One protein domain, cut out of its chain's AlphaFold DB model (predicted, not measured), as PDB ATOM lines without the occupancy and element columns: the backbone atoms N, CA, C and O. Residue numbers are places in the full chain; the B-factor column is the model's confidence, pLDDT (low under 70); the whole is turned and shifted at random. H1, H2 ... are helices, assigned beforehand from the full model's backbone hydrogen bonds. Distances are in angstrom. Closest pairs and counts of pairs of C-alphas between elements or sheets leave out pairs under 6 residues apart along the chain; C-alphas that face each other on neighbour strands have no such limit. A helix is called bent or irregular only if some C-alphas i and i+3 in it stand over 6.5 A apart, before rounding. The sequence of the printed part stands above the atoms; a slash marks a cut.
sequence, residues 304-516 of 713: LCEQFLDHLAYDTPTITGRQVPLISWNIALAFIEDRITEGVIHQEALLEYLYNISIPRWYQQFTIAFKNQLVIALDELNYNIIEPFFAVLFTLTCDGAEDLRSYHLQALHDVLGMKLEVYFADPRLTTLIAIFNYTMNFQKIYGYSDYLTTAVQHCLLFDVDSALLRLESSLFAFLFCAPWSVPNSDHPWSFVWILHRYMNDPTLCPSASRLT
ATOM      1  N   LEU A 304     -39.400  15.983  38.722       87.69
ATOM      2  CA  LEU A 304     -40.010  15.312  37.574       87.69
ATOM      3  C   LEU A 304     -40.134  16.249  36.371       87.69
ATOM      4  O   LEU A 304     -39.822  15.829  35.261       87.69
ATOM      5  N   CYS A 305     -40.534  17.510  36.572       86.38
ATOM      6  CA  CYS A 305     -40.559  18.509  35.498       86.38
ATOM      7  C   CYS A 305     -39.174  18.701  34.864       86.38
ATOM      8  O   CYS A 305     -39.070  18.732  33.640       86.38
ATOM      9  N   GLU A 306     -38.114  18.786  35.670       85.31
ATOM     10  CA  GLU A 306     -36.738  18.886  35.170       85.31
ATOM     11  C   GLU A 306     -36.340  17.643  34.364       85.31
ATOM     12  O   GLU A 306     -35.861  17.772  33.238       85.31
ATOM     13  N   GLN A 307     -36.609  16.434  34.879       85.88
ATOM     14  CA  GLN A 307     -36.315  15.189  34.153       85.88
ATOM     15  C   GLN A 307     -37.077  15.099  32.827       85.88
ATOM     16  O   GLN A 307     -36.516  14.686  31.812       85.88
ATOM     17  N   PHE A 308     -38.340  15.521  32.818       86.06
ATOM     18  CA  PHE A 308     -39.163  15.576  31.618       86.06
ATOM     19  C   PHE A 308     -38.620  16.559  30.580       86.06
ATOM     20  O   PHE A 308     -38.543  16.222  29.399       86.06
ATOM     21  N   LEU A 309     -38.220  17.756  31.000       86.31
ATOM     22  CA  LEU A 309     -37.661  18.758  30.099       86.31
ATOM     23  C   LEU A 309     -36.303  18.328  29.536       86.31
ATOM     24  O   LEU A 309     -36.064  18.478  28.338       86.31
ATOM     25  N   ASP A 310     -35.455  17.713  30.355       83.88
ATOM     26  CA  ASP A 310     -34.201  17.114  29.900       83.88
ATOM     27  C   ASP A 310     -34.439  15.983  28.891       83.88
ATOM     28  O   ASP A 310     -33.751  15.899  27.868       83.88
ATOM     29  N   HIS A 311     -35.428  15.123  29.153       80.12
ATOM     30  CA  HIS A 311     -35.831  14.059  28.237       80.12
ATOM     31  C   HIS A 311     -36.259  14.630  26.874       80.12
ATOM     32  O   HIS A 311     -35.830  14.133  25.832       80.12
ATOM     33  N   LEU A 312     -37.033  15.720  26.869       81.75
ATOM     34  CA  LEU A 312     -37.476  16.419  25.657       81.75
ATOM     35  C   LEU A 312     -36.324  17.122  24.908       81.75
ATOM     36  O   LEU A 312     -36.302  17.149  23.673       81.75
ATOM     37  N   ALA A 313     -35.368  17.706  25.633       82.50
ATOM     38  CA  ALA A 313     -34.277  18.486  25.049       82.50
ATOM     39  C   ALA A 313     -33.161  17.611  24.449       82.50
ATOM     40  O   ALA A 313     -32.587  17.949  23.404       82.50
ATOM     41  N   TYR A 314     -32.829  16.489  25.095       76.44
ATOM     42  CA  TYR A 314     -31.599  15.753  24.792       76.44
ATOM     43  C   TYR A 314     -31.806  14.369  24.181       76.44
ATOM     44  O   TYR A 314     -30.952  13.943  23.388       76.44
ATOM     45  N   ASP A 315     -32.904  13.681  24.492       73.19
ATOM     46  CA  ASP A 315     -33.073  12.297  24.064       73.19
ATOM     47  C   ASP A 315     -33.541  12.206  22.604       73.19
ATOM     48  O   ASP A 315     -34.117  13.130  22.029       73.19
ATOM     49  N   THR A 316     -33.206  11.096  21.938       63.78
ATOM     50  CA  THR A 316     -33.588  10.885  20.534       63.78
ATOM     51  C   THR A 316     -34.864  10.044  20.475       63.78
ATOM     52  O   THR A 316     -34.857   8.907  20.958       63.78
ATOM     53  N   PRO A 317     -35.940  10.544  19.849       59.41
ATOM     54  CA  PRO A 317     -37.185   9.801  19.724       59.41
ATOM     55  C   PRO A 317     -36.955   8.552  18.864       59.41
ATOM     56  O   PRO A 317     -36.560   8.629  17.700       59.41
ATOM     57  N   THR A 318     -37.162   7.374  19.452       54.94
ATOM     58  CA  THR A 318     -36.984   6.071  18.795       54.94
ATOM     59  C   THR A 318     -38.335   5.376  18.623       54.94
ATOM     60  O   THR A 318     -38.860   4.742  19.528       54.94
ATOM     61  N   ILE A 319     -38.910   5.438  17.426       50.53
ATOM     62  CA  ILE A 319     -40.112   4.686  17.044       50.53
ATOM     63  C   ILE A 319     -39.644   3.371  16.414       50.53
ATOM     64  O   ILE A 319     -39.788   3.131  15.220       50.53
ATOM     65  N   THR A 320     -39.007   2.504  17.200       43.44
ATOM     66  CA  THR A 320     -38.985   1.089  16.800       43.44
ATOM     67  C   THR A 320     -40.352   0.509  17.151       43.44
ATOM     68  O   THR A 320     -40.902   0.830  18.205       43.44
ATOM     69  N   GLY A 321     -40.949  -0.234  16.213       45.28
ATOM     70  CA  GLY A 321     -42.373  -0.587  16.163       45.28
ATOM     71  C   GLY A 321     -42.959  -1.181  17.447       45.28
ATOM     72  O   GLY A 321     -43.133  -2.391  17.539       45.28
ATOM     73  N   ARG A 322     -43.372  -0.285  18.356       44.69
ATOM     74  CA  ARG A 322     -43.834  -0.489  19.740       44.69
ATOM     75  C   ARG A 322     -42.697  -0.678  20.751       44.69
ATOM     76  O   ARG A 322     -42.237  -1.787  20.989       44.69
ATOM     77  N   GLN A 323     -42.346   0.400  21.449       51.16
ATOM     78  CA  GLN A 323     -42.763   0.656  22.839       51.16
ATOM     79  C   GLN A 323     -41.909   1.811  23.405       51.16
ATOM     80  O   GLN A 323     -40.738   1.606  23.690       51.16
ATOM     81  N   VAL A 324     -42.535   2.983  23.617       54.66
ATOM     82  CA  VAL A 324     -42.263   3.972  24.698       54.66
ATOM     83  C   VAL A 324     -41.787   5.417  24.378       54.66
ATOM     84  O   VAL A 324     -42.284   6.295  25.073       54.66
ATOM     85  N   PRO A 325     -40.977   5.781  23.363       59.88
ATOM     86  CA  PRO A 325     -40.381   7.139  23.346       59.88
ATOM     87  C   PRO A 325     -41.283   8.324  22.952       59.88
ATOM     88  O   PRO A 325     -41.045   9.433  23.401       59.88
ATOM     89  N   LEU A 326     -42.307   8.141  22.109       60.44
ATOM     90  CA  LEU A 326     -43.217   9.253  21.756       60.44
ATOM     91  C   LEU A 326     -44.285   9.492  22.815       60.44
ATOM     92  O   LEU A 326     -44.641  10.626  23.126       60.44
ATOM     93  N   ILE A 327     -44.779   8.393  23.381       64.94
ATOM     94  CA  ILE A 327     -45.784   8.413  24.436       64.94
ATOM     95  C   ILE A 327     -45.206   9.108  25.676       64.94
ATOM     96  O   ILE A 327     -45.912   9.887  26.307       64.94
ATOM     97  N   SER A 328     -43.918   8.906  25.992       69.19
ATOM     98  CA  SER A 328     -43.274   9.595  27.117       69.19
ATOM     99  C   SER A 328     -43.208  11.114  26.938       69.19
ATOM    100  O   SER A 328     -43.334  11.829  27.927       69.19
ATOM    101  N   TRP A 329     -43.061  11.625  25.711       79.62
ATOM    102  CA  TRP A 329     -42.944  13.065  25.448       79.62
ATOM    103  C   TRP A 329     -44.279  13.796  25.571       79.62
ATOM    104  O   TRP A 329     -44.343  14.842  26.207       79.62
ATOM    105  N   ASN A 330     -45.356  13.230  25.025       76.06
ATOM    106  CA  ASN A 330     -46.691  13.806  25.199       76.06
ATOM    107  C   ASN A 330     -47.066  13.856  26.694       76.06
ATOM    108  O   ASN A 330     -47.473  14.894  27.210       76.06
ATOM    109  N   ILE A 331     -46.810  12.761  27.426       74.25
ATOM    110  CA  ILE A 331     -47.034  12.692  28.880       74.25
ATOM    111  C   ILE A 331     -46.218  13.756  29.617       74.25
ATOM    112  O   ILE A 331     -46.752  14.422  30.501       74.25
ATOM    113  N   ALA A 332     -44.946  13.922  29.255       81.38
ATOM    114  CA  ALA A 332     -44.073  14.936  29.831       81.38
ATOM    115  C   ALA A 332     -44.672  16.341  29.691       81.38
ATOM    116  O   ALA A 332     -44.786  17.075  30.670       81.38
ATOM    117  N   LEU A 333     -45.103  16.693  28.479       85.81
ATOM    118  CA  LEU A 333     -45.660  18.008  28.167       85.81
ATOM    119  C   LEU A 333     -46.989  18.249  28.889       85.81
ATOM    120  O   LEU A 333     -47.148  19.288  29.523       85.81
ATOM    121  N   ALA A 334     -47.895  17.269  28.879       80.44
ATOM    122  CA  ALA A 334     -49.166  17.357  29.596       80.44
ATOM    123  C   ALA A 334     -48.968  17.477  31.118       80.44
ATOM    124  O   ALA A 334     -49.643  18.263  31.779       80.44
ATOM    125  N   PHE A 335     -48.011  16.730  31.682       82.75
ATOM    126  CA  PHE A 335     -47.663  16.831  33.099       82.75
ATOM    127  C   PHE A 335     -47.170  18.237  33.453       82.75
ATOM    128  O   PHE A 335     -47.596  18.803  34.460       82.75
ATOM    129  N   ILE A 336     -46.299  18.812  32.622       86.50
ATOM    130  CA  ILE A 336     -45.792  20.172  32.816       86.50
ATOM    131  C   ILE A 336     -46.945  21.183  32.726       86.50
ATOM    132  O   ILE A 336     -47.076  22.026  33.611       86.50
ATOM    133  N   GLU A 337     -47.809  21.083  31.713       85.31
ATOM    134  CA  GLU A 337     -48.945  21.994  31.515       85.31
ATOM    135  C   GLU A 337     -49.902  22.017  32.718       85.31
ATOM    136  O   GLU A 337     -50.271  23.092  33.205       85.31
ATOM    137  N   ASP A 338     -50.267  20.840  33.235       82.44
ATOM    138  CA  ASP A 338     -51.168  20.687  34.385       82.44
ATOM    139  C   ASP A 338     -50.587  21.372  35.631       82.44
ATOM    140  O   ASP A 338     -51.257  22.149  36.312       82.44
ATOM    141  N   ARG A 339     -49.286  21.185  35.884       83.50
ATOM    142  CA  ARG A 339     -48.595  21.773  37.040       83.50
ATOM    143  C   ARG A 339     -48.397  23.286  36.926       83.50
ATOM    144  O   ARG A 339     -48.436  23.970  37.953       83.50
ATOM    145  N   ILE A 340     -48.217  23.818  35.711       85.88
ATOM    146  CA  ILE A 340     -48.239  25.272  35.471       85.88
ATOM    147  C   ILE A 340     -49.634  25.817  35.791       85.88
ATOM    148  O   ILE A 340     -49.754  26.806  36.515       85.88
ATOM    149  N   THR A 341     -50.681  25.155  35.291       84.19
ATOM    150  CA  THR A 341     -52.083  25.576  35.448       84.19
ATOM    151  C   THR A 341     -52.535  25.560  36.906       84.19
ATOM    152  O   THR A 341     -53.246  26.459  37.354       84.19
ATOM    153  N   GLU A 342     -52.096  24.566  37.674       81.94
ATOM    154  CA  GLU A 342     -52.371  24.468  39.110       81.94
ATOM    155  C   GLU A 342     -51.549  25.452  39.962       81.94
ATOM    156  O   GLU A 342     -51.820  25.598  41.155       81.94
ATOM    157  N   GLY A 343     -50.554  26.134  39.380       81.56
ATOM    158  CA  GLY A 343     -49.692  27.088  40.083       81.56
ATOM    159  C   GLY A 343     -48.719  26.440  41.071       81.56
ATOM    160  O   GLY A 343     -48.317  27.079  42.039       81.56
ATOM    161  N   VAL A 344     -48.360  25.171  40.853       79.69
ATOM    162  CA  VAL A 344     -47.541  24.383  41.794       79.69
ATOM    163  C   VAL A 344     -46.041  24.529  41.524       79.69
ATOM    164  O   VAL A 344     -45.228  24.216  42.387       79.69
ATOM    165  N   ILE A 345     -45.657  25.011  40.338       80.69
ATOM    166  CA  ILE A 345     -44.253  25.157  39.937       80.69
ATOM    167  C   ILE A 345     -43.896  26.606  39.606       80.69
ATOM    168  O   ILE A 345     -44.689  27.356  39.032       80.69
ATOM    169  N   HIS A 346     -42.663  26.987  39.934       82.94
ATOM    170  CA  HIS A 346     -42.106  28.287  39.571       82.94
ATOM    171  C   HIS A 346     -41.785  28.325  38.074       82.94
ATOM    172  O   HIS A 346     -40.807  27.737  37.622       82.94
ATOM    173  N   GLN A 347     -42.604  29.043  37.303       87.38
ATOM    174  CA  GLN A 347     -42.500  29.100  35.840       87.38
ATOM    175  C   GLN A 347     -41.145  29.636  35.341       87.38
ATOM    176  O   GLN A 347     -40.641  29.172  34.324       87.38
ATOM    177  N   GLU A 348     -40.534  30.578  36.065       86.62
ATOM    178  CA  GLU A 348     -39.222  31.161  35.731       86.62
ATOM    179  C   GLU A 348     -38.106  30.110  35.688       86.62
ATOM    180  O   GLU A 348     -37.223  30.184  34.836       86.62
ATOM    181  N   ALA A 349     -38.182  29.090  36.549       83.06
ATOM    182  CA  ALA A 349     -37.203  28.006  36.591       83.06
ATOM    183  C   ALA A 349     -37.263  27.108  35.343       83.06
ATOM    184  O   ALA A 349     -36.283  26.450  35.009       83.06
ATOM    185  N   LEU A 350     -38.394  27.093  34.629       86.75
ATOM    186  CA  LEU A 350     -38.568  26.276  33.426       86.75
ATOM    187  C   LEU A 350     -37.990  26.941  32.174       86.75
ATOM    188  O   LEU A 350     -37.735  26.252  31.186       86.75
ATOM    189  N   LEU A 351     -37.804  28.265  32.184       89.25
ATOM    190  CA  LEU A 351     -37.460  29.027  30.980       89.25
ATOM    191  C   LEU A 351     -36.140  28.556  30.362       89.25
ATOM    192  O   LEU A 351     -36.086  28.337  29.155       89.25
ATOM    193  N   GLU A 352     -35.099  28.350  31.175       87.56
ATOM    194  CA  GLU A 352     -33.787  27.887  30.701       87.56
ATOM    195  C   GLU A 352     -33.886  26.529  29.991       87.56
ATOM    196  O   GLU A 352     -33.377  26.354  28.883       87.56
ATOM    197  N   TYR A 353     -34.613  25.586  30.586       87.69
ATOM    198  CA  TYR A 353     -34.834  24.267  30.002       87.69
ATOM    199  C   TYR A 353     -35.640  24.333  28.702       87.69
ATOM    200  O   TYR A 353     -35.298  23.670  27.722       87.69
ATOM    201  N   LEU A 354     -36.682  25.165  28.659       91.06
ATOM    202  CA  LEU A 354     -37.499  25.345  27.462       91.06
ATOM    203  C   LEU A 354     -36.721  26.028  26.329       91.06
ATOM    204  O   LEU A 354     -36.969  25.716  25.167       91.06
ATOM    205  N   TYR A 355     -35.761  26.908  26.627       91.56
ATOM    206  CA  TYR A 355     -34.851  27.471  25.619       91.56
ATOM    207  C   TYR A 355     -33.898  26.425  25.022       91.56
ATOM    208  O   TYR A 355     -33.511  26.549  23.861       91.56
ATOM    209  N   ASN A 356     -33.539  25.382  25.778       90.25
ATOM    210  CA  ASN A 356     -32.649  24.316  25.305       90.25
ATOM    211  C   ASN A 356     -33.325  23.331  24.334       90.25
ATOM    212  O   ASN A 356     -32.644  22.553  23.659       90.25
ATOM    213  N   ILE A 357     -34.655  23.360  24.232       90.12
ATOM    214  CA  ILE A 357     -35.407  22.540  23.283       90.12
ATOM    215  C   ILE A 357     -35.214  23.079  21.858       90.12
ATOM    216  O   ILE A 357     -35.298  24.275  21.604       90.12
ATOM    217  N   SER A 358     -34.973  22.190  20.891       90.00
ATOM    218  CA  SER A 358     -34.751  22.575  19.493       90.00
ATOM    219  C   SER A 358     -35.747  21.892  18.562       90.00
ATOM    220  O   SER A 358     -35.573  20.734  18.176       90.00
ATOM    221  N   ILE A 359     -36.761  22.648  18.127       90.12
ATOM    222  CA  ILE A 359     -37.741  22.194  17.129       90.12
ATOM    223  C   ILE A 359     -37.053  21.712  15.832       90.12
ATOM    224  O   ILE A 359     -37.363  20.605  15.379       90.12
ATOM    225  N   PRO A 360     -36.078  22.437  15.237       89.81
ATOM    226  CA  PRO A 360     -35.376  21.955  14.046       89.81
ATOM    227  C   PRO A 360     -34.681  20.608  14.259       89.81
ATOM    228  O   PRO A 360     -34.722  19.744  13.379       89.81
ATOM    229  N   ARG A 361     -34.081  20.398  15.441       87.06
ATOM    230  CA  ARG A 361     -33.448  19.126  15.801       87.06
ATOM    231  C   ARG A 361     -34.467  17.994  15.850       87.06
ATOM    232  O   ARG A 361     -34.164  16.928  15.318       87.06
ATOM    233  N   TRP A 362     -35.653  18.210  16.420       86.12
ATOM    234  CA  TRP A 362     -36.714  17.200  16.420       86.12
ATOM    235  C   TRP A 362     -37.082  16.792  14.989       86.12
ATOM    236  O   TRP A 362     -36.944  15.622  14.633       86.12
ATOM    237  N   TYR A 363     -37.413  17.737  14.106       82.81
ATOM    238  CA  TYR A 363     -37.722  17.402  12.708       82.81
ATOM    239  C   TYR A 363     -36.568  16.692  11.990       82.81
ATOM    240  O   TYR A 363     -36.803  15.763  11.209       82.81
ATOM    241  N   GLN A 364     -35.317  17.083  12.252       82.31
ATOM    242  CA  GLN A 364     -34.142  16.417  11.696       82.31
ATOM    243  C   GLN A 364     -34.013  14.972  12.199       82.31
ATOM    244  O   GLN A 364     -33.826  14.059  11.392       82.31
ATOM    245  N   GLN A 365     -34.132  14.751  13.509       77.75
ATOM    246  CA  GLN A 365     -34.033  13.430  14.132       77.75
ATOM    247  C   GLN A 365     -35.112  12.485  13.603       77.75
ATOM    248  O   GLN A 365     -34.781  11.384  13.169       77.75
ATOM    249  N   PHE A 366     -36.371  12.928  13.549       76.00
ATOM    250  CA  PHE A 366     -37.461  12.129  12.983       76.00
ATOM    251  C   PHE A 366     -37.242  11.851  11.491       76.00
ATOM    252  O   PHE A 366     -37.441  10.725  11.034       76.00
ATOM    253  N   THR A 367     -36.744  12.830  10.728       74.50
ATOM    254  CA  THR A 367     -36.428  12.617   9.306       74.50
ATOM    255  C   THR A 367     -35.350  11.542   9.113       74.50
ATOM    256  O   THR A 367     -35.445  10.720   8.201       74.50
ATOM    257  N   ILE A 368     -34.326  11.520   9.971       72.00
ATOM    258  CA  ILE A 368     -33.241  10.532   9.913       72.00
ATOM    259  C   ILE A 368     -33.720   9.155  10.380       72.00
ATOM    260  O   ILE A 368     -33.441   8.158   9.711       72.00
ATOM    261  N   ALA A 369     -34.414   9.099  11.516       66.69
ATOM    262  CA  ALA A 369     -34.828   7.854  12.147       66.69
ATOM    263  C   ALA A 369     -35.911   7.124  11.336       66.69
ATOM    264  O   ALA A 369     -35.921   5.895  11.295       66.69
ATOM    265  N   PHE A 370     -36.766   7.867  10.623       67.81
ATOM    266  CA  PHE A 370     -37.939   7.322   9.932       67.81
ATOM    267  C   PHE A 370     -37.908   7.516   8.424       67.81
ATOM    268  O   PHE A 370     -38.959   7.662   7.815       67.81
ATOM    269  N   LYS A 371     -36.735   7.449   7.778       65.50
ATOM    270  CA  LYS A 371     -36.626   7.582   6.306       65.50
ATOM    271  C   LYS A 371     -37.667   6.762   5.519       65.50
ATOM    272  O   LYS A 371     -38.143   7.232   4.495       65.50
ATOM    273  N   ASN A 372     -38.054   5.583   6.019       59.41
ATOM    274  CA  ASN A 372     -39.020   4.685   5.371       59.41
ATOM    275  C   ASN A 372     -40.467   4.801   5.904       59.41
ATOM    276  O   ASN A 372     -41.369   4.204   5.328       59.41
ATOM    277  N   GLN A 373     -40.695   5.529   7.004       65.12
ATOM    278  CA  GLN A 373     -42.003   5.728   7.660       65.12
ATOM    279  C   GLN A 373     -42.246   7.211   8.007       65.12
ATOM    280  O   GLN A 373     -42.954   7.533   8.957       65.12
ATOM    281  N   LEU A 374     -41.652   8.123   7.228       67.38
ATOM    282  CA  LEU A 374     -41.582   9.559   7.524       67.38
ATOM    283  C   LEU A 374     -42.963  10.190   7.728       67.38
ATOM    284  O   LEU A 374     -43.121  11.120   8.502       67.38
ATOM    285  N   VAL A 375     -43.952   9.639   7.034       61.78
ATOM    286  CA  VAL A 375     -45.375   9.969   7.107       61.78
ATOM    287  C   VAL A 375     -45.887   9.903   8.541       61.78
ATOM    288  O   VAL A 375     -46.210  10.923   9.133       61.78
ATOM    289  N   ILE A 376     -45.894   8.694   9.105       63.84
ATOM    290  CA  ILE A 376     -46.392   8.406  10.450       63.84
ATOM    291  C   ILE A 376     -45.550   9.184  11.460       63.84
ATOM    292  O   ILE A 376     -46.070   9.777  12.388       63.84
ATOM    293  N   ALA A 377     -44.241   9.257  11.228       69.12
ATOM    294  CA  ALA A 377     -43.318   9.970  12.093       69.12
ATOM    295  C   ALA A 377     -43.587  11.484  12.198       69.12
ATOM    296  O   ALA A 377     -43.462  12.039  13.285       69.12
ATOM    297  N   LEU A 378     -43.920  12.159  11.093       73.38
ATOM    298  CA  LEU A 378     -44.214  13.596  11.102       73.38
ATOM    299  C   LEU A 378     -45.603  13.898  11.667       73.38
ATOM    300  O   LEU A 378     -45.747  14.892  12.371       73.38
ATOM    301  N   ASP A 379     -46.584  13.038  11.392       71.75
ATOM    302  CA  ASP A 379     -47.917  13.116  11.996       71.75
ATOM    303  C   ASP A 379     -47.826  13.002  13.528       71.75
ATOM    304  O   ASP A 379     -48.253  13.896  14.257       71.75
ATOM    305  N   GLU A 380     -47.125  11.973  14.008       73.31
ATOM    306  CA  GLU A 380     -46.841  11.758  15.427       73.31
ATOM    307  C   GLU A 380     -46.074  12.930  16.057       73.31
ATOM    308  O   GLU A 380     -46.418  13.375  17.147       73.31
ATOM    309  N   LEU A 381     -45.051  13.468  15.384       79.62
ATOM    310  CA  LEU A 381     -44.293  14.619  15.887       79.62
ATOM    311  C   LEU A 381     -45.178  15.863  16.023       79.62
ATOM    312  O   LEU A 381     -45.172  16.518  17.063       79.62
ATOM    313  N   ASN A 382     -45.922  16.209  14.976       80.00
ATOM    314  CA  ASN A 382     -46.726  17.425  14.971       80.00
ATOM    315  C   ASN A 382     -47.838  17.352  16.020       80.00
ATOM    316  O   ASN A 382     -48.017  18.293  16.792       80.00
ATOM    317  N   TYR A 383     -48.537  16.221  16.087       75.31
ATOM    318  CA  TYR A 383     -49.682  16.067  16.971       75.31
ATOM    319  C   TYR A 383     -49.296  15.762  18.424       75.31
ATOM    320  O   TYR A 383     -49.785  16.414  19.340       75.31
ATOM    321  N   ASN A 384     -48.416  14.787  18.665       74.12
ATOM    322  CA  ASN A 384     -48.117  14.336  20.028       74.12
ATOM    323  C   ASN A 384     -47.025  15.155  20.724       74.12
ATOM    324  O   ASN A 384     -46.830  14.989  21.926       74.12
ATOM    325  N   ILE A 385     -46.293  16.008  19.998       81.50
ATOM    326  CA  ILE A 385     -45.169  16.767  20.567       81.50
ATOM    327  C   ILE A 385     -45.307  18.262  20.284       81.50
ATOM    328  O   ILE A 385     -45.322  19.038  21.234       81.50
ATOM    329  N   ILE A 386     -45.414  18.690  19.020       86.00
ATOM    330  CA  ILE A 386     -45.425  20.127  18.690       86.00
ATOM    331  C   ILE A 386     -46.654  20.819  19.287       86.00
ATOM    332  O   ILE A 386     -46.499  21.834  19.962       86.00
ATOM    333  N   GLU A 387     -47.857  20.277  19.095       82.94
ATOM    334  CA  GLU A 387     -49.078  20.882  19.643       82.94
ATOM    335  C   GLU A 387     -49.069  20.983  21.185       82.94
ATOM    336  O   GLU A 387     -49.239  22.100  21.687       82.94
ATOM    337  N   PRO A 388     -48.798  19.906  21.956       83.00
ATOM    338  CA  PRO A 388     -48.679  19.993  23.413       83.00
ATOM    339  C   PRO A 388     -47.535  20.901  23.871       83.00
ATOM    340  O   PRO A 388     -47.659  21.600  24.873       83.00
ATOM    341  N   PHE A 389     -46.425  20.948  23.129       89.62
ATOM    342  CA  PHE A 389     -45.310  21.830  23.464       89.62
ATOM    343  C   PHE A 389     -45.713  23.299  23.360       89.62
ATOM    344  O   PHE A 389     -45.456  24.077  24.278       89.62
ATOM    345  N   PHE A 390     -46.406  23.683  22.287       89.00
ATOM    346  CA  PHE A 390     -46.937  25.037  22.192       89.00
ATOM    347  C   PHE A 390     -48.024  25.301  23.237       89.00
ATOM    348  O   PHE A 390     -48.039  26.403  23.779       89.00
ATOM    349  N   ALA A 391     -48.859  24.320  23.596       85.12
ATOM    350  CA  ALA A 391     -49.803  24.475  24.704       85.12
ATOM    351  C   ALA A 391     -49.083  24.862  26.009       85.12
ATOM    352  O   ALA A 391     -49.418  25.886  26.602       85.12
ATOM    353  N   VAL A 392     -48.003  24.159  26.374       89.00
ATOM    354  CA  VAL A 392     -47.143  24.529  27.513       89.00
ATOM    355  C   VAL A 392     -46.628  25.966  27.383       89.00
ATOM    356  O   VAL A 392     -46.779  26.760  28.313       89.00
ATOM    357  N   LEU A 393     -46.060  26.338  26.230       91.38
ATOM    358  CA  LEU A 393     -45.507  27.682  26.010       91.38
ATOM    359  C   LEU A 393     -46.560  28.796  26.132       91.38
ATOM    360  O   LEU A 393     -46.258  29.891  26.619       91.38
ATOM    361  N   PHE A 394     -47.789  28.549  25.677       89.19
ATOM    362  CA  PHE A 394     -48.887  29.515  25.751       89.19
ATOM    363  C   PHE A 394     -49.533  29.587  27.140       89.19
ATOM    364  O   PHE A 394     -50.087  30.634  27.477       89.19
ATOM    365  N   THR A 395     -49.394  28.545  27.961       89.06
ATOM    366  CA  THR A 395     -49.854  28.522  29.360       89.06
ATOM    367  C   THR A 395     -48.926  29.299  30.305       89.06
ATOM    368  O   THR A 395     -49.368  29.768  31.352       89.06
ATOM    369  N   LEU A 396     -47.655  29.508  29.942       91.00
ATOM    370  CA  LEU A 396     -46.724  30.335  30.724       91.00
ATOM    371  C   LEU A 396     -47.183  31.795  30.799       91.00
ATOM    372  O   LEU A 396     -47.569  32.377  29.792       91.00
ATOM    373  N   THR A 397     -47.070  32.422  31.966       91.56
ATOM    374  CA  THR A 397     -47.448  33.828  32.208       91.56
ATOM    375  C   THR A 397     -46.331  34.652  32.857       91.56
ATOM    376  O   THR A 397     -46.576  35.785  33.262       91.56
ATOM    377  N   CYS A 398     -45.128  34.091  32.997       91.50
ATOM    378  CA  CYS A 398     -43.972  34.741  33.614       91.50
ATOM    379  C   CYS A 398     -43.237  35.719  32.681       91.50
ATOM    380  O   CYS A 398     -43.402  35.700  31.455       91.50
ATOM    381  N   ASP A 399     -42.383  36.555  33.275       90.44
ATOM    382  CA  ASP A 399     -41.494  37.456  32.542       90.44
ATOM    383  C   ASP A 399     -40.550  36.649  31.631       90.44
ATOM    384  O   ASP A 399     -39.953  35.656  32.045       90.44
ATOM    385  N   GLY A 400     -40.431  37.055  30.362       90.38
ATOM    386  CA  GLY A 400     -39.653  36.338  29.340       90.38
ATOM    387  C   GLY A 400     -40.414  35.234  28.589       90.38
ATOM    388  O   GLY A 400     -39.896  34.710  27.600       90.38
ATOM    389  N   ALA A 401     -41.657  34.912  28.974       91.81
ATOM    390  CA  ALA A 401     -42.476  33.932  28.253       91.81
ATOM    391  C   ALA A 401     -42.793  34.367  26.807       91.81
ATOM    392  O   ALA A 401     -42.818  33.533  25.904       91.81
ATOM    393  N   GLU A 402     -43.015  35.662  26.555       91.62
ATOM    394  CA  GLU A 402     -43.277  36.174  25.198       91.62
ATOM    395  C   GLU A 402     -42.068  36.026  24.265       91.62
ATOM    396  O   GLU A 402     -42.228  35.626  23.106       91.62
ATOM    397  N   ASP A 403     -40.863  36.282  24.779       93.19
ATOM    398  CA  ASP A 403     -39.613  36.105  24.037       93.19
ATOM    399  C   ASP A 403     -39.388  34.627  23.703       93.19
ATOM    400  O   ASP A 403     -39.091  34.287  22.555       93.19
ATOM    401  N   LEU A 404     -39.633  33.734  24.667       93.44
ATOM    402  CA  LEU A 404     -39.529  32.286  24.485       93.44
ATOM    403  C   LEU A 404     -40.524  31.771  23.432       93.44
ATOM    404  O   LEU A 404     -40.151  30.997  22.545       93.44
ATOM    405  N   ARG A 405     -41.787  32.219  23.485       92.62
ATOM    406  CA  ARG A 405     -42.796  31.880  22.467       92.62
ATOM    407  C   ARG A 405     -42.362  32.353  21.085       92.62
ATOM    408  O   ARG A 405     -42.482  31.602  20.122       92.62
ATOM    409  N   SER A 406     -41.852  33.579  20.990       90.81
ATOM    410  CA  SER A 406     -41.390  34.163  19.727       90.81
ATOM    411  C   SER A 406     -40.187  33.404  19.161       90.81
ATOM    412  O   SER A 406     -40.155  33.121  17.964       90.81
ATOM    413  N   TYR A 407     -39.246  33.007  20.020       93.62
ATOM    414  CA  TYR A 407     -38.091  32.184  19.666       93.62
ATOM    415  C   TYR A 407     -38.509  30.843  19.044       93.62
ATOM    416  O   TYR A 407     -38.086  30.513  17.933       93.62
ATOM    417  N   HIS A 408     -39.393  30.095  19.712       93.31
ATOM    418  CA  HIS A 408     -39.854  28.789  19.221       93.31
ATOM    419  C   HIS A 408     -40.772  28.893  18.004       93.31
ATOM    420  O   HIS A 408     -40.669  28.072  17.092       93.31
ATOM    421  N   LEU A 409     -41.629  29.918  17.937       89.88
ATOM    422  CA  LEU A 409     -42.425  30.207  16.740       89.88
ATOM    423  C   LEU A 409     -41.519  30.458  15.533       89.88
ATOM    424  O   LEU A 409     -41.754  29.877  14.477       89.88
ATOM    425  N   GLN A 410     -40.466  31.264  15.688       89.75
ATOM    426  CA  GLN A 410     -39.514  31.514  14.607       89.75
ATOM    427  C   GLN A 410     -38.784  30.232  14.189       89.75
ATOM    428  O   GLN A 410     -38.691  29.944  12.998       89.75
ATOM    429  N   ALA A 411     -38.333  29.420  15.147       91.44
ATOM    430  CA  ALA A 411     -37.671  28.153  14.849       91.44
ATOM    431  C   ALA A 411     -38.588  27.178  14.081       91.44
ATOM    432  O   ALA A 411     -38.141  26.505  13.151       91.44
ATOM    433  N   LEU A 412     -39.878  27.120  14.434       90.38
ATOM    434  CA  LEU A 412     -40.868  26.345  13.687       90.38
ATOM    435  C   LEU A 412     -41.084  26.927  12.284       90.38
ATOM    436  O   LEU A 412     -41.067  26.181  11.309       90.38
ATOM    437  N   HIS A 413     -41.239  28.246  12.161       88.44
ATOM    438  CA  HIS A 413     -41.390  28.938  10.879       88.44
ATOM    439  C   HIS A 413     -40.231  28.662   9.910       88.44
ATOM    440  O   HIS A 413     -40.473  28.439   8.723       88.44
ATOM    441  N   ASP A 414     -38.993  28.613  10.401       87.44
ATOM    442  CA  ASP A 414     -37.820  28.280   9.588       87.44
ATOM    443  C   ASP A 414     -37.902  26.841   9.047       87.44
ATOM    444  O   ASP A 414     -37.625  26.587   7.870       87.44
ATOM    445  N   VAL A 415     -38.357  25.888   9.873       87.31
ATOM    446  CA  VAL A 415     -38.607  24.502   9.440       87.31
ATOM    447  C   VAL A 415     -39.723  24.434   8.401       87.31
ATOM    448  O   VAL A 415     -39.571  23.743   7.389       87.31
ATOM    449  N   LEU A 416     -40.831  25.148   8.629       85.69
ATOM    450  CA  LEU A 416     -41.953  25.203   7.694       85.69
ATOM    451  C   LEU A 416     -41.501  25.741   6.334       85.69
ATOM    452  O   LEU A 416     -41.817  25.127   5.316       85.69
ATOM    453  N   GLY A 417     -40.724  26.826   6.312       84.38
ATOM    454  CA  GLY A 417     -40.184  27.410   5.083       84.38
ATOM    455  C   GLY A 417     -39.337  26.418   4.287       84.38
ATOM    456  O   GLY A 417     -39.629  26.147   3.122       84.38
ATOM    457  N   MET A 418     -38.368  25.766   4.943       83.06
ATOM    458  CA  MET A 418     -37.525  24.746   4.302       83.06
ATOM    459  C   MET A 418     -38.339  23.591   3.702       83.06
ATOM    460  O   MET A 418     -38.011  23.094   2.625       83.06
ATOM    461  N   LYS A 419     -39.396  23.138   4.387       78.38
ATOM    462  CA  LYS A 419     -40.264  22.060   3.887       78.38
ATOM    463  C   LYS A 419     -41.131  22.538   2.721       78.38
ATOM    464  O   LYS A 419     -41.208  21.854   1.706       78.38
ATOM    465  N   LEU A 420     -41.738  23.717   2.839       80.19
ATOM    466  CA  LEU A 420     -42.587  24.307   1.804       80.19
ATOM    467  C   LEU A 420     -41.825  24.601   0.510       80.19
ATOM    468  O   LEU A 420     -42.362  24.359  -0.567       80.19
ATOM    469  N   GLU A 421     -40.570  25.046   0.578       80.12
ATOM    470  CA  GLU A 421     -39.736  25.269  -0.612       80.12
ATOM    471  C   GLU A 421     -39.521  24.001  -1.446       80.12
ATOM    472  O   GLU A 421     -39.579  24.068  -2.674       80.12
ATOM    473  N   VAL A 422     -39.347  22.844  -0.796       75.44
ATOM    474  CA  VAL A 422     -39.259  21.546  -1.488       75.44
ATOM    475  C   VAL A 422     -40.556  21.252  -2.239       75.44
ATOM    476  O   VAL A 422     -40.521  20.845  -3.399       75.44
ATOM    477  N   TYR A 423     -41.703  21.518  -1.616       75.25
ATOM    478  CA  TYR A 423     -43.002  21.281  -2.239       75.25
ATOM    479  C   TYR A 423     -43.298  22.267  -3.376       75.25
ATOM    480  O   TYR A 423     -43.858  21.884  -4.401       75.25
ATOM    481  N   PHE A 424     -42.869  23.525  -3.261       77.94
ATOM    482  CA  PHE A 424     -43.038  24.509  -4.332       77.94
ATOM    483  C   PHE A 424     -42.151  24.265  -5.560       77.94
ATOM    484  O   PHE A 424     -42.325  24.943  -6.574       77.94
ATOM    485  N   ALA A 425     -41.228  23.299  -5.508       78.00
ATOM    486  CA  ALA A 425     -40.456  22.880  -6.673       78.00
ATOM    487  C   ALA A 425     -41.295  22.090  -7.704       78.00
ATOM    488  O   ALA A 425     -40.933  22.070  -8.881       78.00
ATOM    489  N   ASP A 426     -42.415  21.470  -7.298       73.25
ATOM    490  CA  ASP A 426     -43.350  20.776  -8.198       73.25
ATOM    491  C   ASP A 426     -44.685  21.556  -8.300       73.25
ATOM    492  O   ASP A 426     -45.366  21.773  -7.288       73.25
ATOM    493  N   PRO A 427     -45.123  21.960  -9.507       71.75
ATOM    494  CA  PRO A 427     -46.405  22.646  -9.711       71.75
ATOM    495  C   PRO A 427     -47.635  21.877  -9.191       71.75
ATOM    496  O   PRO A 427     -48.636  22.480  -8.792       71.75
ATOM    497  N   ARG A 428     -47.578  20.540  -9.152       71.38
ATOM    498  CA  ARG A 428     -48.672  19.687  -8.656       71.38
ATOM    499  C   ARG A 428     -48.775  19.753  -7.132       71.38
ATOM    500  O   ARG A 428     -49.872  19.899  -6.600       71.38
ATOM    501  N   LEU A 429     -47.638  19.738  -6.433       74.25
ATOM    502  CA  LEU A 429     -47.565  19.903  -4.975       74.25
ATOM    503  C   LEU A 429     -47.908  21.344  -4.559       74.25
ATOM    504  O   LEU A 429     -48.618  21.564  -3.580       74.25
ATOM    505  N   THR A 430     -47.510  22.330  -5.369       79.31
ATOM    506  CA  THR A 430     -47.926  23.736  -5.213       79.31
ATOM    507  C   THR A 430     -49.449  23.877  -5.237       79.31
ATOM    508  O   THR A 430     -50.028  24.574  -4.403       79.31
ATOM    509  N   THR A 431     -50.113  23.173  -6.159       77.56
ATOM    510  CA  THR A 431     -51.577  23.166  -6.251       77.56
ATOM    511  C   THR A 431     -52.216  22.543  -5.008       77.56
ATOM    512  O   THR A 431     -53.205  23.074  -4.507       77.56
ATOM    513  N   LEU A 432     -51.633  21.475  -4.451       76.88
ATOM    514  CA  LEU A 432     -52.101  20.883  -3.190       76.88
ATOM    515  C   LEU A 432     -52.029  21.875  -2.023       76.88
ATOM    516  O   LEU A 432     -53.001  22.009  -1.282       76.88
ATOM    517  N   ILE A 433     -50.929  22.620  -1.891       80.00
ATOM    518  CA  ILE A 433     -50.785  23.654  -0.852       80.00
ATOM    519  C   ILE A 433     -51.799  24.793  -1.062       80.00
ATOM    520  O   ILE A 433     -52.384  25.301  -0.104       80.00
ATOM    521  N   ALA A 434     -52.080  25.173  -2.311       83.44
ATOM    522  CA  ALA A 434     -53.116  26.159  -2.614       83.44
ATOM    523  C   ALA A 434     -54.524  25.654  -2.234       83.44
ATOM    524  O   ALA A 434     -55.306  26.404  -1.643       83.44
ATOM    525  N   ILE A 435     -54.839  24.380  -2.505       79.12
ATOM    526  CA  ILE A 435     -56.101  23.730  -2.101       79.12
ATOM    527  C   ILE A 435     -56.215  23.662  -0.574       79.12
ATOM    528  O   ILE A 435     -57.283  23.945  -0.020       79.12
ATOM    529  N   PHE A 436     -55.124  23.331   0.118       78.44
ATOM    530  CA  PHE A 436     -55.053  23.375   1.576       78.44
ATOM    531  C   PHE A 436     -55.426  24.771   2.089       78.44
ATOM    532  O   PHE A 436     -56.332  24.907   2.917       78.44
ATOM    533  N   ASN A 437     -54.798  25.821   1.545       82.06
ATOM    534  CA  ASN A 437     -55.065  27.191   1.976       82.06
ATOM    535  C   ASN A 437     -56.498  27.644   1.648       82.06
ATOM    536  O   ASN A 437     -57.116  28.354   2.441       82.06
ATOM    537  N   TYR A 438     -57.061  27.218   0.512       81.50
ATOM    538  CA  TYR A 438     -58.482  27.424   0.215       81.50
ATOM    539  C   TYR A 438     -59.365  26.797   1.294       81.50
ATOM    540  O   TYR A 438     -60.236  27.470   1.845       81.50
ATOM    541  N   THR A 439     -59.112  25.530   1.625       75.38
ATOM    542  CA  THR A 439     -59.939  24.766   2.565       75.38
ATOM    543  C   THR A 439     -59.923  25.402   3.955       75.38
ATOM    544  O   THR A 439     -60.986  25.610   4.539       75.38
ATOM    545  N   MET A 440     -58.744  25.824   4.425       73.25
ATOM    546  CA  MET A 440     -58.588  26.550   5.691       73.25
ATOM    547  C   MET A 440     -59.299  27.913   5.704       73.25
ATOM    548  O   MET A 440     -59.831  28.327   6.727       73.25
ATOM    549  N   ASN A 441     -59.330  28.627   4.575       73.25
ATOM    550  CA  ASN A 441     -59.989  29.935   4.492       73.25
ATOM    551  C   ASN A 441     -61.516  29.844   4.327       73.25
ATOM    552  O   ASN A 441     -62.224  30.790   4.678       73.25
ATOM    553  N   PHE A 442     -62.028  28.747   3.760       64.25
ATOM    554  CA  PHE A 442     -63.453  28.575   3.471       64.25
ATOM    555  C   PHE A 442     -64.240  28.048   4.683       64.25
ATOM    556  O   PHE A 442     -65.411  28.392   4.858       64.25
ATOM    557  N   GLN A 443     -63.602  27.273   5.565       56.53
ATOM    558  CA  GLN A 443     -64.206  26.819   6.816       56.53
ATOM    559  C   GLN A 443     -64.057  27.863   7.930       56.53
ATOM    560  O   GLN A 443     -63.216  27.764   8.812       56.53
ATOM    561  N   LYS A 444     -64.951  28.853   7.947       49.56
ATOM    562  CA  LYS A 444     -65.250  29.628   9.168       49.56
ATOM    563  C   LYS A 444     -66.268  28.924  10.089       49.56
ATOM    564  O   LYS A 444     -66.898  29.589  10.906       49.56
ATOM    565  N   ILE A 445     -66.518  27.618   9.921       42.97
ATOM    566  CA  ILE A 445     -67.726  26.955  10.439       42.97
ATOM    567  C   ILE A 445     -67.442  25.504  10.913       42.97
ATOM    568  O   ILE A 445     -67.175  24.639  10.090       42.97
ATOM    569  N   TYR A 446     -67.583  25.303  12.236       43.28
ATOM    570  CA  TYR A 446     -67.841  24.082  13.039       43.28
ATOM    571  C   TYR A 446     -66.841  22.901  13.033       43.28
ATOM    572  O   TYR A 446     -67.209  21.781  12.703       43.28
ATOM    573  N   GLY A 447     -65.635  23.109  13.571       49.94
ATOM    574  CA  GLY A 447     -64.853  22.032  14.191       49.94
ATOM    575  C   GLY A 447     -63.906  21.236  13.278       49.94
ATOM    576  O   GLY A 447     -64.166  20.947  12.112       49.94
ATOM    577  N   TYR A 448     -62.778  20.840  13.866       51.31
ATOM    578  CA  TYR A 448     -61.623  20.221  13.205       51.31
ATOM    579  C   TYR A 448     -61.876  18.879  12.483       51.31
ATOM    580  O   TYR A 448     -61.185  18.572  11.513       51.31
ATOM    581  N   SER A 449     -62.870  18.074  12.885       51.41
ATOM    582  CA  SER A 449     -63.158  16.789  12.211       51.41
ATOM    583  C   SER A 449     -63.705  16.963  10.787       51.41
ATOM    584  O   SER A 449     -63.463  16.126   9.911       51.41
ATOM    585  N   ASP A 450     -64.415  18.066  10.537       55.78
ATOM    586  CA  ASP A 450     -64.998  18.374   9.229       55.78
ATOM    587  C   ASP A 450     -63.942  18.934   8.265       55.78
ATOM    588  O   ASP A 450     -64.076  18.805   7.044       55.78
ATOM    589  N   TYR A 451     -62.860  19.512   8.794       62.31
ATOM    590  CA  TYR A 451     -61.745  20.067   8.025       62.31
ATOM    591  C   TYR A 451     -60.983  19.010   7.231       62.31
ATOM    592  O   TYR A 451     -60.923  19.087   6.002       62.31
ATOM    593  N   LEU A 452     -60.445  17.999   7.912       61.03
ATOM    594  CA  LEU A 452     -59.623  16.957   7.290       61.03
ATOM    595  C   LEU A 452     -60.407  16.205   6.220       61.03
ATOM    596  O   LEU A 452     -59.932  16.013   5.101       61.03
ATOM    597  N   THR A 453     -61.654  15.863   6.538       61.62
ATOM    598  CA  THR A 453     -62.573  15.200   5.612       61.62
ATOM    599  C   THR A 453     -62.795  16.046   4.356       61.62
ATOM    600  O   THR A 453     -62.709  15.537   3.237       61.62
ATOM    601  N   THR A 454     -63.028  17.350   4.519       67.44
ATOM    602  CA  THR A 454     -63.236  18.280   3.400       67.44
ATOM    603  C   THR A 454     -61.962  18.463   2.573       67.44
ATOM    604  O   THR A 454     -62.011  18.448   1.343       67.44
ATOM    605  N   ALA A 455     -60.808  18.589   3.222       66.25
ATOM    606  CA  ALA A 455     -59.542  18.790   2.536       66.25
ATOM    607  C   ALA A 455     -59.126  17.560   1.720       66.25
ATOM    608  O   ALA A 455     -58.765  17.694   0.550       66.25
ATOM    609  N   VAL A 456     -59.285  16.357   2.284       65.38
ATOM    610  CA  VAL A 456     -59.107  15.087   1.564       65.38
ATOM    611  C   VAL A 456     -60.017  15.031   0.343       65.38
ATOM    612  O   VAL A 456     -59.563  14.706  -0.752       65.38
ATOM    613  N   GLN A 457     -61.292  15.398   0.493       68.19
ATOM    614  CA  GLN A 457     -62.236  15.425  -0.625       68.19
ATOM    615  C   GLN A 457     -61.823  16.422  -1.718       68.19
ATOM    616  O   GLN A 457     -61.947  16.098  -2.899       68.19
ATOM    617  N   HIS A 458     -61.303  17.599  -1.357       73.50
ATOM    618  CA  HIS A 458     -60.790  18.577  -2.320       73.50
ATOM    619  C   HIS A 458     -59.516  18.095  -3.030       73.50
ATOM    620  O   HIS A 458     -59.376  18.318  -4.230       73.50
ATOM    621  N   CYS A 459     -58.612  17.396  -2.341       66.00
ATOM    622  CA  CYS A 459     -57.436  16.787  -2.965       66.00
ATOM    623  C   CYS A 459     -57.825  15.653  -3.932       66.00
ATOM    624  O   CYS A 459     -57.324  15.602  -5.055       66.00
ATOM    625  N   LEU A 460     -58.766  14.790  -3.530       62.41
ATOM    626  CA  LEU A 460     -59.301  13.708  -4.368       62.41
ATOM    627  C   LEU A 460     -60.101  14.227  -5.572       62.41
ATOM    628  O   LEU A 460     -60.225  13.525  -6.573       62.41
ATOM    629  N   LEU A 461     -60.663  15.438  -5.487       65.56
ATOM    630  CA  LEU A 461     -61.445  16.041  -6.562       65.56
ATOM    631  C   LEU A 461     -60.611  16.247  -7.823       65.56
ATOM    632  O   LEU A 461     -61.068  15.871  -8.891       65.56
ATOM    633  N   PHE A 462     -59.407  16.805  -7.717       61.56
ATOM    634  CA  PHE A 462     -58.604  17.161  -8.891       61.56
ATOM    635  C   PHE A 462     -57.794  16.003  -9.478       61.56
ATOM    636  O   PHE A 462     -56.909  16.253 -10.294       61.56
ATOM    637  N   ASP A 463     -58.088  14.761  -9.066       53.72
ATOM    638  CA  ASP A 463     -57.378  13.552  -9.501       53.72
ATOM    639  C   ASP A 463     -55.861  13.794  -9.473       53.72
ATOM    640  O   ASP A 463     -55.143  13.515 -10.436       53.72
ATOM    641  N   VAL A 464     -55.396  14.434  -8.383       53.00
ATOM    642  CA  VAL A 464     -53.979  14.694  -8.116       53.00
ATOM    643  C   VAL A 464     -53.356  13.335  -7.853       53.00
ATOM    644  O   VAL A 464     -53.271  12.898  -6.715       53.00
ATOM    645  N   ASP A 465     -53.077  12.666  -8.964       48.03
ATOM    646  CA  ASP A 465     -52.610  11.316  -9.211       48.03
ATOM    647  C   ASP A 465     -52.618  10.374  -7.993       48.03
ATOM    648  O   ASP A 465     -51.961  10.601  -6.976       48.03
ATOM    649  N   SER A 466     -53.225   9.197  -8.140       45.69
ATOM    650  CA  SER A 466     -52.942   8.073  -7.234       45.69
ATOM    651  C   SER A 466     -51.428   7.794  -7.111       45.69
ATOM    652  O   SER A 466     -50.989   7.207  -6.123       45.69
ATOM    653  N   ALA A 467     -50.616   8.266  -8.071       38.38
ATOM    654  CA  ALA A 467     -49.160   8.326  -8.002       38.38
ATOM    655  C   ALA A 467     -48.582   9.448  -7.108       38.38
ATOM    656  O   ALA A 467     -47.507   9.244  -6.566       38.38
ATOM    657  N   LEU A 468     -49.253  10.589  -6.900       44.56
ATOM    658  CA  LEU A 468     -48.853  11.687  -5.996       44.56
ATOM    659  C   LEU A 468     -49.183  11.390  -4.531       44.56
ATOM    660  O   LEU A 468     -48.345  11.619  -3.661       44.56
ATOM    661  N   LEU A 469     -50.330  10.750  -4.284       45.88
ATOM    662  CA  LEU A 469     -50.640  10.109  -2.997       45.88
ATOM    663  C   LEU A 469     -49.627   9.000  -2.642       45.88
ATOM    664  O   LEU A 469     -49.384   8.747  -1.465       45.88
ATOM    665  N   ARG A 470     -49.007   8.363  -3.652       40.38
ATOM    666  CA  ARG A 470     -47.885   7.414  -3.490       40.38
ATOM    667  C   ARG A 470     -46.500   8.078  -3.458       40.38
ATOM    668  O   ARG A 470     -45.580   7.463  -2.928       40.38
ATOM    669  N   LEU A 471     -46.328   9.268  -4.045       43.66
ATOM    670  CA  LEU A 471     -45.028   9.945  -4.175       43.66
ATOM    671  C   LEU A 471     -44.667  10.756  -2.931       43.66
ATOM    672  O   LEU A 471     -43.492  10.751  -2.594       43.66
ATOM    673  N   GLU A 472     -45.619  11.364  -2.213       55.81
ATOM    674  CA  GLU A 472     -45.329  11.993  -0.913       55.81
ATOM    675  C   GLU A 472     -46.521  11.938   0.049       55.81
ATOM    676  O   GLU A 472     -47.149  12.936   0.397       55.81
ATOM    677  N   SER A 473     -46.780  10.751   0.590       55.19
ATOM    678  CA  SER A 473     -47.543  10.581   1.830       55.19
ATOM    679  C   SER A 473     -47.002  11.462   2.977       55.19
ATOM    680  O   SER A 473     -47.744  11.815   3.887       55.19
ATOM    681  N   SER A 474     -45.731  11.884   2.913       57.75
ATOM    682  CA  SER A 474     -45.108  12.873   3.803       57.75
ATOM    683  C   SER A 474     -45.758  14.252   3.719       57.75
ATOM    684  O   SER A 474     -45.949  14.865   4.762       57.75
ATOM    685  N   LEU A 475     -46.126  14.732   2.523       61.78
ATOM    686  CA  LEU A 475     -46.833  16.006   2.354       61.78
ATOM    687  C   LEU A 475     -48.216  15.926   2.990       61.78
ATOM    688  O   LEU A 475     -48.636  16.849   3.682       61.78
ATOM    689  N   PHE A 476     -48.910  14.811   2.763       62.31
ATOM    690  CA  PHE A 476     -50.232  14.603   3.328       62.31
ATOM    691  C   PHE A 476     -50.173  14.556   4.859       62.31
ATOM    692  O   PHE A 476     -50.886  15.310   5.507       62.31
ATOM    693  N   ALA A 477     -49.271  13.762   5.438       62.25
ATOM    694  CA  ALA A 477     -49.073  13.728   6.886       62.25
ATOM    695  C   ALA A 477     -48.563  15.051   7.458       62.25
ATOM    696  O   ALA A 477     -48.895  15.377   8.582       62.25
ATOM    697  N   PHE A 478     -47.771  15.819   6.710       70.19
ATOM    698  CA  PHE A 478     -47.280  17.119   7.157       70.19
ATOM    699  C   PHE A 478     -48.375  18.189   7.157       70.19
ATOM    700  O   PHE A 478     -48.410  18.996   8.073       70.19
ATOM    701  N   LEU A 479     -49.251  18.223   6.148       67.12
ATOM    702  CA  LEU A 479     -50.325  19.216   6.053       67.12
ATOM    703  C   LEU A 479     -51.566  18.818   6.866       67.12
ATOM    704  O   LEU A 479     -52.217  19.678   7.449       67.12
ATOM    705  N   PHE A 480     -51.903  17.530   6.902       61.81
ATOM    706  CA  PHE A 480     -53.186  17.014   7.385       61.81
ATOM    707  C   PHE A 480     -53.044  16.116   8.621       61.81
ATOM    708  O   PHE A 480     -53.732  15.100   8.702       61.81
ATOM    709  N   CYS A 481     -52.159  16.468   9.564       60.94
ATOM    710  CA  CYS A 481     -51.991  15.701  10.804       60.94
ATOM    711  C   CYS A 481     -53.341  15.503  11.504       60.94
ATOM    712  O   CYS A 481     -54.088  16.472  11.641       60.94
ATOM    713  N   ALA A 482     -53.677  14.278  11.911       52.34
ATOM    714  CA  ALA A 482     -55.004  13.976  12.444       52.34
ATOM    715  C   ALA A 482     -55.052  12.716  13.319       52.34
ATOM    716  O   ALA A 482     -54.837  11.610  12.820       52.34
ATOM    717  N   PRO A 483     -55.490  12.818  14.582       47.53
ATOM    718  CA  PRO A 483     -55.855  11.658  15.378       47.53
ATOM    719  C   PRO A 483     -57.295  11.246  15.105       47.53
ATOM    720  O   PRO A 483     -58.197  12.063  14.916       47.53
ATOM    721  N   TRP A 484     -57.528   9.948  15.231       41.59
ATOM    722  CA  TRP A 484     -58.815   9.296  15.030       41.59
ATOM    723  C   TRP A 484     -59.869   9.623  16.111       41.59
ATOM    724  O   TRP A 484     -60.969   9.077  16.059       41.59
ATOM    725  N   SER A 485     -59.566  10.465  17.115       39.06
ATOM    726  CA  SER A 485     -60.333  10.434  18.371       39.06
ATOM    727  C   SER A 485     -60.440  11.708  19.226       39.06
ATOM    728  O   SER A 485     -60.826  11.569  20.385       39.06
ATOM    729  N   VAL A 486     -60.175  12.932  18.741       43.44
ATOM    730  CA  VAL A 486     -60.387  14.137  19.584       43.44
ATOM    731  C   VAL A 486     -61.367  15.142  18.962       43.44
ATOM    732  O   VAL A 486     -61.114  15.653  17.872       43.44
ATOM    733  N   PRO A 487     -62.484  15.463  19.647       37.81
ATOM    734  CA  PRO A 487     -63.363  16.560  19.271       37.81
ATOM    735  C   PRO A 487     -62.817  17.889  19.826       37.81
ATOM    736  O   PRO A 487     -62.579  18.001  21.025       37.81
ATOM    737  N   ASN A 488     -62.693  18.899  18.958       47.03
ATOM    738  CA  ASN A 488     -62.320  20.304  19.226       47.03
ATOM    739  C   ASN A 488     -60.823  20.627  19.415       47.03
ATOM    740  O   ASN A 488     -60.382  20.960  20.510       47.03
ATOM    741  N   SER A 489     -60.072  20.695  18.315       50.91
ATOM    742  CA  SER A 489     -58.775  21.393  18.230       50.91
ATOM    743  C   SER A 489     -58.896  22.772  17.562       50.91
ATOM    744  O   SER A 489     -57.999  23.213  16.847       50.91
ATOM    745  N   ASP A 490     -59.960  23.526  17.867       53.12
ATOM    746  CA  ASP A 490     -60.094  24.952  17.493       53.12
ATOM    747  C   ASP A 490     -59.088  25.859  18.248       53.12
ATOM    748  O   ASP A 490     -59.275  27.071  18.381       53.12
ATOM    749  N   HIS A 491     -58.005  25.281  18.774       61.84
ATOM    750  CA  HIS A 491     -57.009  25.988  19.548       61.84
ATOM    751  C   HIS A 491     -56.102  26.822  18.618       61.84
ATOM    752  O   HIS A 491     -55.531  26.255  17.680       61.84
ATOM    753  N   PRO A 492     -55.879  28.133  18.875       62.25
ATOM    754  CA  PRO A 492     -54.972  28.994  18.096       62.25
ATOM    755  C   PRO A 492     -53.497  28.560  18.040       62.25
ATOM    756  O   PRO A 492     -52.689  29.236  17.417       62.25
ATOM    757  N   TRP A 493     -53.112  27.467  18.692       65.94
ATOM    758  CA  TRP A 493     -51.756  26.919  18.633       65.94
ATOM    759  C   TRP A 493     -51.716  25.462  18.172       65.94
ATOM    760  O   TRP A 493     -50.684  24.808  18.295       65.94
ATOM    761  N   SER A 494     -52.813  24.961  17.592       74.81
ATOM    762  CA  SER A 494     -52.749  23.743  16.784       74.81
ATOM    763  C   SER A 494     -51.771  23.939  15.623       74.81
ATOM    764  O   SER A 494     -51.642  25.042  15.073       74.81
ATOM    765  N   PHE A 495     -51.092  22.867  15.221       78.44
ATOM    766  CA  PHE A 495     -50.078  22.918  14.172       78.44
ATOM    767  C   PHE A 495     -50.677  23.444  12.861       78.44
ATOM    768  O   PHE A 495     -50.097  24.300  12.191       78.44
ATOM    769  N   VAL A 496     -51.897  23.002  12.547       74.94
ATOM    770  CA  VAL A 496     -52.664  23.419  11.366       74.94
ATOM    771  C   VAL A 496     -52.937  24.931  11.372       74.94
ATOM    772  O   VAL A 496     -52.821  25.583  10.329       74.94
ATOM    773  N   TRP A 497     -53.252  25.518  12.532       76.62
ATOM    774  CA  TRP A 497     -53.492  26.959  12.648       76.62
ATOM    775  C   TRP A 497     -52.198  27.770  12.530       76.62
ATOM    776  O   TRP A 497     -52.167  28.772  11.812       76.62
ATOM    777  N   ILE A 498     -51.112  27.320  13.168       78.88
ATOM    778  CA  ILE A 498     -49.790  27.957  13.050       78.88
ATOM    779  C   ILE A 498     -49.322  27.937  11.590       78.88
ATOM    780  O   ILE A 498     -48.906  28.969  11.060       78.88
ATOM    781  N   LEU A 499     -49.466  26.798  10.908       79.69
ATOM    782  CA  LEU A 499     -49.140  26.649   9.492       79.69
ATOM    783  C   LEU A 499     -49.975  27.591   8.611       79.69
ATOM    784  O   LEU A 499     -49.435  28.264   7.730       79.69
ATOM    785  N   HIS A 500     -51.287  27.679   8.850       78.25
ATOM    786  CA  HIS A 500     -52.165  28.598   8.120       78.25
ATOM    787  C   HIS A 500     -51.772  30.062   8.328       78.25
ATOM    788  O   HIS A 500     -51.672  30.806   7.346       78.25
ATOM    789  N   ARG A 501     -51.486  30.469   9.569       79.12
ATOM    790  CA  ARG A 501     -51.005  31.820   9.879       79.12
ATOM    791  C   ARG A 501     -49.683  32.109   9.176       79.12
ATOM    792  O   ARG A 501     -49.574  33.144   8.524       79.12
ATOM    793  N   TYR A 502     -48.721  31.191   9.253       82.81
ATOM    794  CA  TYR A 502     -47.426  31.323   8.590       82.81
ATOM    795  C   TYR A 502     -47.589  31.562   7.082       82.81
ATOM    796  O   TYR A 502     -47.037  32.516   6.546       82.81
ATOM    797  N   MET A 503     -48.417  30.768   6.395       78.31
ATOM    798  CA  MET A 503     -48.605  30.898   4.943       78.31
ATOM    799  C   MET A 503     -49.301  32.193   4.505       78.31
ATOM    800  O   MET A 503     -49.081  32.644   3.378       78.31
ATOM    801  N   ASN A 504     -50.161  32.768   5.350       76.88
ATOM    802  CA  ASN A 504     -50.960  33.944   4.996       76.88
ATOM    803  C   ASN A 504     -50.393  35.266   5.533       76.88
ATOM    804  O   ASN A 504     -50.812  36.316   5.049       76.88
ATOM    805  N   ASP A 505     -49.459  35.242   6.488       79.19
ATOM    806  CA  ASP A 505     -48.829  36.443   7.037       79.19
ATOM    807  C   ASP A 505     -47.548  36.815   6.260       79.19
ATOM    808  O   ASP A 505     -46.536  36.102   6.321       79.19
ATOM    809  N   PRO A 506     -47.535  37.958   5.545       72.88
ATOM    810  CA  PRO A 506     -46.382  38.383   4.769       72.88
ATOM    811  C   PRO A 506     -45.134  38.716   5.592       72.88
ATOM    812  O   PRO A 506     -44.055  38.847   5.013       72.88
ATOM    813  N   THR A 507     -45.278  38.923   6.899       75.62
ATOM    814  CA  THR A 507     -44.166  39.269   7.791       75.62
ATOM    815  C   THR A 507     -43.431  38.036   8.309       75.62
ATOM    816  O   THR A 507     -42.244  38.122   8.607       75.62
ATOM    817  N   LEU A 508     -44.113  36.887   8.356       73.44
ATOM    818  CA  LEU A 508     -43.594  35.643   8.924       73.44
ATOM    819  C   LEU A 508     -42.969  34.733   7.863       73.44
ATOM    820  O   LEU A 508     -41.964  34.078   8.124       73.44
ATOM    821  N   CYS A 509     -43.546  34.693   6.662       70.31
ATOM    822  CA  CYS A 509     -43.116  33.786   5.602       70.31
ATOM    823  C   CYS A 509     -42.295  34.518   4.526       70.31
ATOM    824  O   CYS A 509     -42.851  35.385   3.838       70.31
ATOM    825  N   PRO A 510     -41.002  34.184   4.326       70.25
ATOM    826  CA  PRO A 510     -40.189  34.738   3.245       70.25
ATOM    827  C   PRO A 510     -40.846  34.530   1.876       70.25
ATOM    828  O   PRO A 510     -41.557  33.551   1.652       70.25
ATOM    829  N   SER A 511     -40.583  35.421   0.918       61.75
ATOM    830  CA  SER A 511     -41.215  35.371  -0.412       61.75
ATOM    831  C   SER A 511     -41.023  34.032  -1.143       61.75
ATOM    832  O   SER A 511     -41.922  33.607  -1.866       61.75
ATOM    833  N   ALA A 512     -39.901  33.340  -0.919       62.09
ATOM    834  CA  ALA A 512     -39.596  32.029  -1.501       62.09
ATOM    835  C   ALA A 512     -40.495  30.888  -0.978       62.09
ATOM    836  O   ALA A 512     -40.820  29.962  -1.726       62.09
ATOM    837  N   SER A 513     -40.978  30.995   0.260       65.94
ATOM    838  CA  SER A 513     -41.797  29.992   0.955       65.94
ATOM    839  C   SER A 513     -43.304  30.315   0.940       65.94
ATOM    840  O   SER A 513     -44.090  29.632   1.589       65.94
ATOM    841  N   ARG A 514     -43.737  31.351   0.204       77.69
ATOM    842  CA  ARG A 514     -45.127  31.844   0.203       77.69
ATOM    843  C   ARG A 514     -45.912  31.420  -1.036       77.69
ATOM    844  O   ARG A 514     -45.365  31.368  -2.134       77.69
ATOM    845  N   LEU A 515     -47.225  31.232  -0.917       79.19
ATOM    846  CA  LEU A 515     -48.110  31.232  -2.087       79.19
ATOM    847  C   LEU A 515     -48.164  32.642  -2.709       79.19
ATOM    848  O   LEU A 515     -48.866  33.527  -2.224       79.19
ATOM    849  N   THR A 516     -47.384  32.859  -3.766       81.88
ATOM    850  CA  THR A 516     -47.375  34.096  -4.558       81.88
ATOM    851  C   THR A 516     -48.537  34.130  -5.550       81.88
ATOM    852  O   THR A 516     -49.116  33.094  -5.879       81.88
TER     853      THR A 516
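AT A GLANCE: This is residues 304 to 516 of the 713 residues of an uncharacterized protein of Gymnopilus dilepis (UniProt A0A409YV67). Helix H5, bent but running nearly straight, and the longer H6 make a narrow V that is closed at residues 396 to 400, with H4 bridging the open arms on one side and H11 crossing them on the other. H1, H2 and H3 gather at the closed end of the V, H10 packs on H5a, and the hairpin of H7 and H8 is a more loosely attached part toward the other end, where small H9 also lies. The printed part has 213 residues with eleven named helices, H1 to H11 in order along the chain, and no named strand; the class is all helix. The whole is compact, with a radius of gyration of the C-alphas of 17.6 A, and spans 53 by 38 by 33 A.

IN THESE COORDINATES: Find C-alpha 304 at (-40.010, 15.312, 37.574); from there H1 runs to residue 314, 15.3 A on. H2, residues 325 to 341, is 25.0 A long. H3, residues 347 to 356, is only just irregular, with C-alphas 349 and 352 6.8 A apart. H4 is residues 359 to 369. H5, residues 374 to 395, was assigned as one helix by its hydrogen bonds but is bent: C-alphas 384 and 387 are 6.6 A apart, and its arms are H5a, residues 374 to 384, and H5b, residues 387 to 395, at a shallow tilt of 26 degrees. Look next for C-alpha 401 at (-42.476, 33.932, 28.253), where H6, the longest helix, begins; it ends at residue 423, 33.0 A away. H7, residues 427 to 442, spans 22.4 A, and H8, residues 448 to 461, spans 20.2 A. H9, residues 468 to 471, and H10, residues 473 to 479, are short. H11, residues 495 to 504, ends at C-alpha 504 (-50.960, 33.944, 4.996).

HOW THE PARTS SIT: Begin at the hub, H5, which touches five helices. H5b and H6 form a helical hairpin at a shallow tilt of 27 degrees, and H6 touches it with residues 401 to 405 alone, closest at the C-alphas of Leu 393 and Arg 405, 6.1 A. H4 and H5a form another, at a tilt of 36 degrees, only just steep, with the C-alphas of Thr 367 and Leu 374 closest at 6.3 A. H4 also touches H6, the C-alphas of Pro 360 and Val 415 being 6.2 A apart. H10 touches H5a the same way at 24 degrees, closest at Val 375 and Ser 474, 4.4 A between C-alphas. H2 touches H5b at 17 degrees, with the C-alphas of Glu 337 and Val 392 5.1 A apart. H1 touches H2 at a steep tilt of 46 degrees, closest at C-alphas 308 and 332, 5.3 A. H1 touches H3 too, and H3 touches H6. H11 is close to H6 but not clearly touching, about perpendicular at 74 degrees. H7 and H8 form a hairpin, with C-alphas 439 and 455 closest at 6.0 A, while H9 touches no helix. In H1, H4, H5a, H5b, H7, H10 and H11 every O i to N i+4 pair is within hydrogen-bond range; H2 has 12 of 13, H3 3 of 6, H6 18 of 19 and H8 8 of 10, and H9 is too short for such a pair.

THE WHOLE: The C-alphas farthest apart, those of His 346 and Asp 463, are 53.5 A apart. The printed part has no cut. The link from H10 to H11, residues 480 to 494, is long. Look for pLDDT under 70 in 75 residues, among them 316 to 328, 442 to 457 and 479 to 493; the mean of the printed part is 73.2.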